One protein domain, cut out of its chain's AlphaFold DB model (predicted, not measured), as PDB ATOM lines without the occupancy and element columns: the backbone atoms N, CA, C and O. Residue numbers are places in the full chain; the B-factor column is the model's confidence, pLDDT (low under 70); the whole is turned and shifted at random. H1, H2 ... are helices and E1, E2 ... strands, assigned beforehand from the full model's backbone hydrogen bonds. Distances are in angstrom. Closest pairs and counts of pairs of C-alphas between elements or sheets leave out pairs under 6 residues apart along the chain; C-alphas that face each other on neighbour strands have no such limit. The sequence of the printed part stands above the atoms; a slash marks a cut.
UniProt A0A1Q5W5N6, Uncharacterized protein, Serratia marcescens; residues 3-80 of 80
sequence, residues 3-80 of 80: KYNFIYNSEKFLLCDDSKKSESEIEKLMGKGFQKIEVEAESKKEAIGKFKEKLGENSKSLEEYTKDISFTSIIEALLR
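Overview. This is residues 3 to 80 of the 80 residues of an uncharacterized protein of Serratia marcescens (UniProt A0A1Q5W5N6). A small three-stranded antiparallel sheet has H1 over one face and H2 over the other, and H4 packs side by side with H2 and reaches the sheet at E2. Residues 56 to 61, of which 59 to 61 belong to H3, stick out. The 78 printed residues run E1 E2 H1 E3 H2 H3 H4, with sheet order E2 E1 E3, a mixed class of helices and strands. The whole is compact, with a radius of gyration of the C-alphas of 12.0 A and spans of 32 by 28 by 22 A.

Along the chain. E1, residues 3 to 8, begins at C-alpha 3 (-35.329, -24.255, 7.143) and is 16.3 A long. E2 is residues 13 to 17, H1 residues 23 to 30, and E3 residues 35 to 41, 19.2 A. H2, residues 44 to 57, is 19.9 A; H3 is residues 59 to 62. H4, residues 71 to 79, is 12.6 A and ends at C-alpha 79 (-38.927, -33.267, 21.834).

Arrangement. E1 and E2 form a hairpin, with N 14 and O 7 at 2.7 A. E1 and E3 are antiparallel, with N 4 and O 39 at 2.8 A. E2, H1 and E3 make a split strand-helix-strand unit, two strands running the same way with E1 between them, its crossover right-handed. H2 is on the face opposite H1, 8.2 A over the sheet; Ala 41 and Ala 47 have the closest C-alphas of E3 and H2, 5.0 A. H2 and H4 touch at Ile 48 and Ile 75, their closest C-alphas, 7.1 A, at a shallow tilt of 12 degrees, opposite ways. H3 is not on the sheet. Every O i to N i+4 pair is within hydrogen-bond range in H1, H2 and H4; H3 is too short for one.

Size, cuts and confidence. The farthest C-alphas, of Ser 19 and Lys 67, are 31.8 A apart. The printed part has no cut and no long link. Its mean pLDDT is 71.7, with residues 18 to 21 and 55 to 80 under 70.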
ATOM      1  N   LYS A   3     -35.580 -22.922   7.685       85.06
ATOM      2  CA  LYS A   3     -35.329 -24.255   7.143       85.06
ATOM      3  C   LYS A   3     -34.698 -25.140   8.208       85.06
ATOM      4  O   LYS A   3     -33.730 -24.753   8.867       85.06
ATOM      5  N   TYR A   4     -35.264 -26.326   8.370       84.69
ATOM      6  CA  TYR A   4     -34.733 -27.383   9.211       84.69
ATOM      7  C   TYR A   4     -34.405 -28.582   8.334       84.69
ATOM      8  O   TYR A   4     -35.216 -29.022   7.519       84.69
ATOM      9  N   ASN A   5     -33.216 -29.122   8.550       84.38
ATOM     10  CA  ASN A   5     -32.714 -30.325   7.921       84.38
ATOM     11  C   ASN A   5     -32.663 -31.428   8.977       84.38
ATOM     12  O   ASN A   5     -31.965 -31.311   9.988       84.38
ATOM     13  N   PHE A   6     -33.400 -32.503   8.735       83.12
ATOM     14  CA  PHE A   6     -33.304 -33.738   9.493       83.12
ATOM     15  C   PHE A   6     -32.461 -34.728   8.694       83.12
ATOM     16  O   PHE A   6     -32.822 -35.108   7.581       83.12
ATOM     17  N   ILE A   7     -31.304 -35.087   9.242       84.44
ATOM     18  CA  ILE A   7     -30.300 -35.931   8.600       84.44
ATOM     19  C   ILE A   7     -30.178 -37.207   9.421       84.44
ATOM     20  O   ILE A   7     -29.822 -37.137  10.594       84.44
ATOM     21  N   TYR A   8     -30.461 -38.365   8.842       79.25
ATOM     22  CA  TYR A   8     -30.501 -39.622   9.587       79.25
ATOM     23  C   TYR A   8     -29.985 -40.797   8.760       79.25
ATOM     24  O   TYR A   8     -30.047 -40.784   7.537       79.25
ATOM     25  N   ASN A   9     -29.468 -41.815   9.433       79.19
ATOM     26  CA  ASN A   9     -29.211 -43.139   8.880       79.19
ATOM     27  C   ASN A   9     -29.673 -44.199   9.898       79.19
ATOM     28  O   ASN A   9     -30.291 -43.864  10.910       79.19
ATOM     29  N   SER A  10     -29.374 -45.470   9.644       70.25
ATOM     30  CA  SER A  10     -29.719 -46.579  10.544       70.25
ATOM     31  C   SER A  10     -29.035 -46.518  11.918       70.25
ATOM     32  O   SER A  10     -29.458 -47.223  12.825       70.25
ATOM     33  N   GLU A  11     -28.005 -45.685  12.098       71.50
ATOM     34  CA  GLU A  11     -27.204 -45.623  13.330       71.50
ATOM     35  C   GLU A  11     -27.386 -44.314  14.114       71.50
ATOM     36  O   GLU A  11     -27.276 -44.286  15.339       71.50
ATOM     37  N   LYS A  12     -27.588 -43.191  13.417       76.81
ATOM     38  CA  LYS A  12     -27.526 -41.832  13.966       76.81
ATOM     39  C   LYS A  12     -28.535 -40.916  13.293       76.81
ATOM     40  O   LYS A  12     -28.827 -41.029  12.107       76.81
ATOM     41  N   PHE A  13     -28.976 -39.916  14.045       78.06
ATOM     42  CA  PHE A  13     -29.804 -38.828  13.542       78.06
ATOM     43  C   PHE A  13     -29.276 -37.478  14.018       78.06
ATOM     44  O   PHE A  13     -28.671 -37.357  15.085       78.06
ATOM     45  N   LEU A  14     -29.506 -36.451  13.211       78.06
ATOM     46  CA  LEU A  14     -29.138 -35.074  13.472       78.06
ATOM     47  C   LEU A  14     -30.260 -34.158  12.994       78.06
ATOM     48  O   LEU A  14     -30.755 -34.287  11.878       78.06
ATOM     49  N   LEU A  15     -30.610 -33.182  13.825       78.25
ATOM     50  CA  LEU A  15     -31.482 -32.086  13.435       78.25
ATOM     51  C   LEU A  15     -30.666 -30.799  13.419       78.25
ATOM     52  O   LEU A  15     -30.081 -30.417  14.435       78.25
ATOM     53  N   CYS A  16     -30.616 -30.131  12.273       78.50
ATOM     54  CA  CYS A  16     -29.896 -28.876  12.107       78.50
ATOM     55  C   CYS A  16     -30.809 -27.841  11.459       78.50
ATOM     56  O   CYS A  16     -31.483 -28.123  10.475       78.50
ATOM     57  N   ASP A  17     -30.824 -26.634  12.008       78.81
ATOM     58  CA  ASP A  17     -31.302 -25.468  11.277       78.81
ATOM     59  C   ASP A  17     -30.290 -25.092  10.180       78.81
ATOM     60  O   ASP A  17     -29.094 -25.360  10.308       78.81
ATOM     61  N   ASP A  18     -30.782 -24.502   9.091       68.62
ATOM     62  CA  ASP A  18     -30.004 -24.094   7.905       68.62
ATOM     63  C   ASP A  18     -28.767 -23.247   8.252       68.62
ATOM     64  O   ASP A  18     -27.730 -23.313   7.605       68.62
ATOM     65  N   SER A  19     -28.836 -22.523   9.369       62.59
ATOM     66  CA  SER A  19     -27.756 -21.680   9.875       62.59
ATOM     67  C   SER A  19     -26.604 -22.444  10.543       62.59
ATOM     68  O   SER A  19     -25.557 -21.849  10.785       62.59
ATOM     69  N   LYS A  20     -26.763 -23.735  10.874       63.88
ATOM     70  CA  LYS A  20     -25.777 -24.504  11.663       63.88
ATOM     71  C   LYS A  20     -24.894 -25.457  10.873       63.88
ATOM     72  O   LYS A  20     -23.877 -25.892  11.410       63.88
ATOM     73  N   LYS A  21     -25.259 -25.818   9.642       68.44
ATOM     74  CA  LYS A  21     -24.440 -26.705   8.807       68.44
ATOM     75  C   LYS A  21     -24.354 -26.186   7.387       68.44
ATOM     76  O   LYS A  21     -25.371 -26.021   6.729       68.44
ATOM     77  N   SER A  22     -23.125 -26.005   6.916       72.31
ATOM     78  CA  SER A  22     -22.848 -25.718   5.513       72.31
ATOM     79  C   SER A  22     -23.272 -26.893   4.632       72.31
ATOM     80  O   SER A  22     -23.119 -28.053   5.022       72.31
ATOM     81  N   GLU A  23     -23.749 -26.589   3.429       74.31
ATOM     82  CA  GLU A  23     -24.209 -27.564   2.431       74.31
ATOM     83  C   GLU A  23     -23.193 -28.698   2.204       74.31
ATOM     84  O   GLU A  23     -23.553 -29.872   2.251       74.31
ATOM     85  N   SER A  24     -21.895 -28.377   2.153       79.62
ATOM     86  CA  SER A  24     -20.823 -29.368   1.987       79.62
ATOM     87  C   SER A  24     -20.728 -30.407   3.114       79.62
ATOM     88  O   SER A  24     -20.306 -31.538   2.882       79.62
ATOM     89  N   GLU A  25     -21.100 -30.065   4.351       81.44
ATOM     90  CA  GLU A  25     -21.129 -31.037   5.455       81.44
ATOM     91  C   GLU A  25     -22.323 -31.985   5.327       81.44
ATOM     92  O   GLU A  25     -22.241 -33.152   5.709       81.44
ATOM     93  N   ILE A  26     -23.431 -31.490   4.774       80.31
ATOM     94  CA  ILE A  26     -24.618 -32.291   4.492       80.31
ATOM     95  C   ILE A  26     -24.319 -33.261   3.347       80.31
ATOM     96  O   ILE A  26     -24.595 -34.450   3.481       80.31
ATOM     97  N   GLU A  27     -23.672 -32.802   2.276       82.25
ATOM     98  CA  GLU A  27     -23.264 -33.654   1.153       82.25
ATOM     99  C   GLU A  27     -22.313 -34.779   1.585       82.25
ATOM    100  O   GLU A  27     -22.500 -35.937   1.203       82.25
ATOM    101  N   LYS A  28     -21.342 -34.490   2.465       85.94
ATOM    102  CA  LYS A  28     -20.472 -35.529   3.050       85.94
ATOM    103  C   LYS A  28     -21.256 -36.582   3.828       85.94
ATOM    104  O   LYS A  28     -20.863 -37.746   3.836       85.94
ATOM    105  N   LEU A  29     -22.320 -36.184   4.524       83.06
ATOM    106  CA  LEU A  29     -23.184 -37.117   5.246       83.06
ATOM    107  C   LEU A  29     -24.007 -37.954   4.264       83.06
ATOM    108  O   LEU A  29     -24.092 -39.168   4.440       83.06
ATOM    109  N   MET A  30     -24.518 -37.355   3.187       82.00
ATOM    110  CA  MET A  30     -25.215 -38.095   2.131       82.00
ATOM    111  C   MET A  30     -24.311 -39.150   1.476       82.00
ATOM    112  O   MET A  30     -24.726 -40.294   1.314       82.00
ATOM    113  N   GLY A  31     -23.038 -38.826   1.227       82.88
ATOM    114  CA  GLY A  31     -22.039 -39.791   0.746       82.88
ATOM    115  C   GLY A  31     -21.711 -40.928   1.728       82.88
ATOM    116  O   GLY A  31     -21.148 -41.942   1.325       82.88
ATOM    117  N   LYS A  32     -22.076 -40.792   3.008       83.38
ATOM    118  CA  LYS A  32     -21.930 -41.822   4.053       83.38
ATOM    119  C   LYS A  32     -23.214 -42.626   4.290       83.38
ATOM    120  O   LYS A  32     -23.302 -43.344   5.283       83.38
ATOM    121  N   GLY A  33     -24.213 -42.487   3.418       81.50
ATOM    122  CA  GLY A  33     -25.490 -43.193   3.540       81.50
ATOM    123  C   GLY A  33     -26.490 -42.527   4.488       81.50
ATOM    124  O   GLY A  33     -27.452 -43.171   4.895       81.50
ATOM    125  N   PHE A  34     -26.291 -41.253   4.851       83.69
ATOM    126  CA  PHE A  34     -27.336 -40.486   5.528       83.69
ATOM    127  C   PHE A  34     -28.374 -39.983   4.526       83.69
ATOM    128  O   PHE A  34     -28.049 -39.475   3.455       83.69
ATOM    129  N   GLN A  35     -29.636 -40.053   4.917       81.12
ATOM    130  CA  GLN A  35     -30.749 -39.427   4.225       81.12
ATOM    131  C   GLN A  35     -31.009 -38.036   4.802       81.12
ATOM    132  O   GLN A  35     -30.835 -37.805   5.999       81.12
ATOM    133  N   LYS A  36     -31.434 -37.106   3.943       82.94
ATOM    134  CA  LYS A  36     -31.795 -35.735   4.313       82.94
ATOM    135  C   LYS A  36     -33.272 -35.501   4.032       82.94
ATOM    136  O   LYS A  36     -33.734 -35.744   2.922       82.94
ATOM    137  N   ILE A  37     -33.976 -34.932   5.002       82.69
ATOM    138  CA  ILE A  37     -35.313 -34.372   4.814       82.69
ATOM    139  C   ILE A  37     -35.276 -32.904   5.204       82.69
ATOM    140  O   ILE A  37     -34.753 -32.540   6.254       82.69
ATOM    141  N   GLU A  38     -35.842 -32.065   4.345       85.56
ATOM    142  CA  GLU A  38     -35.941 -30.625   4.556       85.56
ATOM    143  C   GLU A  38     -37.405 -30.231   4.780       85.56
ATOM    144  O   GLU A  38     -38.312 -30.668   4.051       85.56
ATOM    145  N   VAL A  39     -37.631 -29.407   5.804       85.56
ATOM    146  CA  VAL A  39     -38.920 -28.763   6.079       85.56
ATOM    147  C   VAL A  39     -38.709 -27.309   6.466       85.56
ATOM    148  O   VAL A  39     -37.748 -26.951   7.150       85.56
ATOM    149  N   GLU A  40     -39.653 -26.469   6.072       87.25
ATOM    150  CA  GLU A  40     -39.721 -25.084   6.518       87.25
ATOM    151  C   GLU A  40     -40.704 -24.982   7.676       87.25
ATOM    152  O   GLU A  40     -41.849 -25.422   7.566       87.25
ATOM    153  N   ALA A  41     -40.262 -24.420   8.796       84.12
ATOM    154  CA  ALA A  41     -41.080 -24.266   9.988       84.12
ATOM    155  C   ALA A  41     -40.703 -23.004  10.765       84.12
ATOM    156  O   ALA A  41     -39.580 -22.502  10.684       84.12
ATOM    157  N   GLU A  42     -41.631 -22.477  11.550       83.75
ATOM    158  CA  GLU A  42     -41.369 -21.310  12.396       83.75
ATOM    159  C   GLU A  42     -40.569 -21.676  13.653       83.75
ATOM    160  O   GLU A  42     -39.772 -20.881  14.153       83.75
ATOM    161  N   SER A  43     -40.713 -22.914  14.129       81.38
ATOM    162  CA  SER A  43     -40.083 -23.418  15.352       81.38
ATOM    163  C   SER A  43     -39.623 -24.865  15.208       81.38
ATOM    164  O   SER A  43     -40.194 -25.628  14.434       81.38
ATOM    165  N   LYS A  44     -38.650 -25.283  16.032       77.56
ATOM    166  CA  LYS A  44     -38.179 -26.680  16.103       77.56
ATOM    167  C   LYS A  44     -39.340 -27.661  16.332       77.56
ATOM    168  O   LYS A  44     -39.391 -28.704  15.693       77.56
ATOM    169  N   LYS A  45     -40.298 -27.308  17.198       79.62
ATOM    170  CA  LYS A  45     -41.489 -28.127  17.487       79.62
ATOM    171  C   LYS A  45     -42.383 -28.324  16.258       79.62
ATOM    172  O   LYS A  45     -42.839 -29.432  16.005       79.62
ATOM    173  N   GLU A  46     -42.596 -27.264  15.484       82.44
ATOM    174  CA  GLU A  46     -43.356 -27.335  14.233       82.44
ATOM    175  C   GLU A  46     -42.593 -28.131  13.166       82.44
ATOM    176  O   GLU A  46     -43.183 -28.961  12.481       82.44
ATOM    177  N   ALA A  47     -41.268 -27.963  13.091       82.12
ATOM    178  CA  ALA A  47     -40.417 -28.745  12.200       82.12
ATOM    179  C   ALA A  47     -40.543 -30.246  12.488       82.12
ATOM    180  O   ALA A  47     -40.758 -31.025  11.570       82.12
ATOM    181  N   ILE A  48     -40.483 -30.644  13.765       77.69
ATOM    182  CA  ILE A  48     -40.673 -32.035  14.204       77.69
ATOM    183  C   ILE A  48     -42.036 -32.583  13.758       77.69
ATOM    184  O   ILE A  48     -42.101 -33.708  13.268       77.69
ATOM    185  N   GLY A  49     -43.106 -31.789  13.874       77.75
ATOM    186  CA  GLY A  49     -44.432 -32.156  13.367       77.75
ATOM    187  C   GLY A  49     -44.418 -32.433  11.862       77.75
ATOM    188  O   GLY A  49     -44.803 -33.520  11.437       77.75
ATOM    189  N   LYS A  50     -43.857 -31.511  11.072       84.19
ATOM    190  CA  LYS A  50     -43.738 -31.665   9.614       84.19
ATOM    191  C   LYS A  50     -42.841 -32.835   9.207       84.19
ATOM    192  O   LYS A  50     -43.121 -33.503   8.215       84.19
ATOM    193  N   PHE A  51     -41.773 -33.110   9.960       80.25
ATOM    194  CA  PHE A  51     -40.941 -34.293   9.739       80.25
ATOM    195  C   PHE A  51     -41.734 -35.568   9.983       80.25
ATOM    196  O   PHE A  51     -41.674 -36.464   9.151       80.25
ATOM    197  N   LYS A  52     -42.510 -35.636  11.071       75.06
ATOM    198  CA  LYS A  52     -43.379 -36.779  11.360       75.06
ATOM    199  C   LYS A  52     -44.392 -37.018  10.238       75.06
ATOM    200  O   LYS A  52     -44.598 -38.169   9.876       75.06
ATOM    201  N   GLU A  53     -44.979 -35.966   9.671       77.62
ATOM    202  CA  GLU A  53     -45.897 -36.082   8.529       77.62
ATOM    203  C   GLU A  53     -45.178 -36.583   7.267       77.62
ATOM    204  O   GLU A  53     -45.544 -37.627   6.734       77.62
ATOM    205  N   LYS A  54     -44.078 -35.931   6.853       75.12
ATOM    206  CA  LYS A  54     -43.301 -36.340   5.664       75.12
ATOM    207  C   LYS A  54     -42.719 -37.751   5.761       75.12
ATOM    208  O   LYS A  54     -42.603 -38.443   4.749       75.12
ATOM    209  N   LEU A  55     -42.297 -38.155   6.957       68.88
ATOM    210  CA  LEU A  55     -41.739 -39.482   7.224       68.88
ATOM    211  C   LEU A  55     -42.838 -40.530   7.380       68.88
ATOM    212  O   LEU A  55     -42.664 -41.645   6.906       68.88
ATOM    213  N   GLY A  56     -43.984 -40.156   7.954       62.25
ATOM    214  CA  GLY A  56     -45.189 -40.978   7.995       62.25
ATOM    215  C   GLY A  56     -45.675 -41.343   6.594       62.25
ATOM    216  O   GLY A  56     -45.912 -42.519   6.325       62.25
ATOM    217  N   GLU A  57     -45.712 -40.378   5.673       58.72
ATOM    218  CA  GLU A  57     -46.023 -40.622   4.257       58.72
ATOM    219  C   GLU A  57     -44.942 -41.455   3.541       58.72
ATOM    220  O   GLU A  57     -45.259 -42.270   2.676       58.72
ATOM    221  N   ASN A  58     -43.671 -41.328   3.944       53.03
ATOM    222  CA  ASN A  58     -42.556 -42.145   3.443       53.03
ATOM    223  C   ASN A  58     -42.355 -43.477   4.194       53.03
ATOM    224  O   ASN A  58     -41.365 -44.163   3.934       53.03
ATOM    225  N   SER A  59     -43.275 -43.895   5.079       49.03
ATOM    226  CA  SER A  59     -43.113 -45.108   5.910       49.03
ATOM    227  C   SER A  59     -42.829 -46.377   5.097       49.03
ATOM    228  O   SER A  59     -42.113 -47.249   5.574       49.03
ATOM    229  N   LYS A  60     -43.275 -46.447   3.833       47.59
ATOM    230  CA  LYS A  60     -42.919 -47.548   2.917       47.59
ATOM    231  C   LYS A  60     -41.423 -47.649   2.602       47.59
ATOM    232  O   LYS A  60     -40.942 -48.746   2.375       47.59
ATOM    233  N   SER A  61     -40.694 -46.532   2.557       46.12
ATOM    234  CA  SER A  61     -39.230 -46.521   2.381       46.12
ATOM    235  C   SER A  61     -38.476 -46.633   3.710       46.12
ATOM    236  O   SER A  61     -37.308 -47.009   3.718       46.12
ATOM    237  N   LEU A  62     -39.128 -46.315   4.835       45.75
ATOM    238  CA  LEU A  62     -38.521 -46.362   6.165       45.75
ATOM    239  C   LEU A  62     -38.594 -47.748   6.819       45.75
ATOM    240  O   LEU A  62     -37.649 -48.113   7.511       45.75
ATOM    241  N   GLU A  63     -39.653 -48.533   6.580       47.28
ATOM    242  CA  GLU A  63     -39.800 -49.902   7.115       47.28
ATOM    243  C   GLU A  63     -38.607 -50.816   6.771       47.28
ATOM    244  O   GLU A  63     -38.258 -51.695   7.559       47.28
ATOM    245  N   GLU A  64     -37.932 -50.580   5.642       47.81
ATOM    246  CA  GLU A  64     -36.706 -51.304   5.280       47.81
ATOM    247  C   GLU A  64     -35.447 -50.808   6.014       47.81
ATOM    248  O   GLU A  64     -34.514 -51.584   6.213       47.81
ATOM    249  N   TYR A  65     -35.413 -49.550   6.461       47.03
ATOM    250  CA  TYR A  65     -34.234 -48.929   7.081       47.03
ATOM    251  C   TYR A  65     -34.264 -48.923   8.616       47.03
ATOM    252  O   TYR A  65     -33.208 -48.923   9.250       47.03
ATOM    253  N   THR A  66     -35.447 -48.933   9.238       49.62
ATOM    254  CA  THR A  66     -35.625 -48.800  10.696       49.62
ATOM    255  C   THR A  66     -36.019 -50.109  11.379       49.62
ATOM    256  O   THR A  66     -36.886 -50.113  12.250       49.62
ATOM    257  N   LYS A  67     -35.392 -51.234  11.017       50.59
ATOM    258  CA  LYS A  67     -35.557 -52.478  11.793       50.59
ATOM    259  C   LYS A  67     -34.951 -52.406  13.203       50.59
ATOM    260  O   LYS A  67     -35.411 -53.142  14.067       50.59
ATOM    261  N   ASP A  68     -33.999 -51.498  13.453       47.41
ATOM    262  CA  ASP A  68     -33.232 -51.467  14.714       47.41
ATOM    263  C   ASP A  68     -33.449 -50.225  15.600       47.41
ATOM    264  O   ASP A  68     -33.322 -50.308  16.819       47.41
ATOM    265  N   ILE A  69     -33.832 -49.070  15.042       54.53
ATOM    266  CA  ILE A  69     -34.099 -47.854  15.828       54.53
ATOM    267  C   ILE A  69     -35.543 -47.428  15.602       54.53
ATOM    268  O   ILE A  69     -35.914 -46.992  14.512       54.53
ATOM    269  N   SER A  70     -36.363 -47.526  16.652       59.44
ATOM    270  CA  SER A  70     -37.731 -47.012  16.627       59.44
ATOM    271  C   SER A  70     -37.693 -45.511  16.349       59.44
ATOM    272  O   SER A  70     -37.245 -44.722  17.176       59.44
ATOM    273  N   PHE A  71     -38.177 -45.106  15.177       62.22
ATOM    274  CA  PHE A  71     -38.254 -43.709  14.750       62.22
ATOM    275  C   PHE A  71     -38.987 -42.819  15.775       62.22
ATOM    276  O   PHE A  71     -38.628 -41.660  15.988       62.22
ATOM    277  N   THR A  72     -39.948 -43.396  16.498       59.94
ATOM    278  CA  THR A  72     -40.598 -42.791  17.667       59.94
ATOM    279  C   THR A  72     -39.584 -42.322  18.709       59.94
ATOM    280  O   THR A  72     -39.658 -41.180  19.145       59.94
ATOM    281  N   SER A  73     -38.572 -43.131  19.027       62.31
ATOM    282  CA  SER A  73     -37.518 -42.791  19.989       62.31
ATOM    283  C   SER A  73     -36.650 -41.620  19.522       62.31
ATOM    284  O   SER A  73     -36.188 -40.835  20.345       62.31
ATOM    285  N   ILE A  74     -36.458 -41.462  18.209       65.06
ATOM    286  CA  ILE A  74     -35.727 -40.327  17.631       65.06
ATOM    287  C   ILE A  74     -36.534 -39.034  17.786       65.06
ATOM    288  O   ILE A  74     -36.013 -38.013  18.237       65.06
ATOM    289  N   ILE A  75     -37.821 -39.076  17.441       65.06
ATOM    290  CA  ILE A  75     -38.717 -37.925  17.581       65.06
ATOM    291  C   ILE A  75     -38.912 -37.554  19.055       65.06
ATOM    292  O   ILE A  75     -38.861 -36.373  19.398       65.06
ATOM    293  N   GLU A  76     -39.062 -38.540  19.938       63.84
ATOM    294  CA  GLU A  76     -39.123 -38.321  21.385       63.84
ATOM    295  C   GLU A  76     -37.828 -37.705  21.926       63.84
ATOM    296  O   GLU A  76     -37.888 -36.756  22.707       63.84
ATOM    297  N   ALA A  77     -36.659 -38.157  21.463       64.81
ATOM    298  CA  ALA A  77     -35.379 -37.556  21.830       64.81
ATOM    299  C   ALA A  77     -35.236 -36.102  21.345       64.81
ATOM    300  O   ALA A  77     -34.547 -35.312  21.981       64.81
ATOM    301  N   LEU A  78     -35.883 -35.726  20.236       65.25
ATOM    302  CA  LEU A  78     -35.874 -34.349  19.730       65.25
ATOM    303  C   LEU A  78     -36.846 -33.413  20.460       65.25
ATOM    304  O   LEU A  78     -36.639 -32.192  20.411       65.25
ATOM    305  N   LEU A  79     -37.900 -33.973  21.061       63.47
ATOM    306  CA  LEU A  79     -38.927 -33.267  21.834       63.47
ATOM    307  C   LEU A  79     -38.562 -33.088  23.313       63.47
ATOM    308  O   LEU A  79     -39.154 -32.224  23.962       63.47
ATOM    309  N   ARG A  80     -37.624 -33.892  23.824       56.31
ATOM    310  CA  ARG A  80     -36.981 -33.702  25.131       56.31
ATOM    311  C   ARG A  80     -36.028 -32.507  25.121       56.31
ATOM    312  O   ARG A  80     -35.928 -31.879  26.196       56.31
TER     313      ARG A  80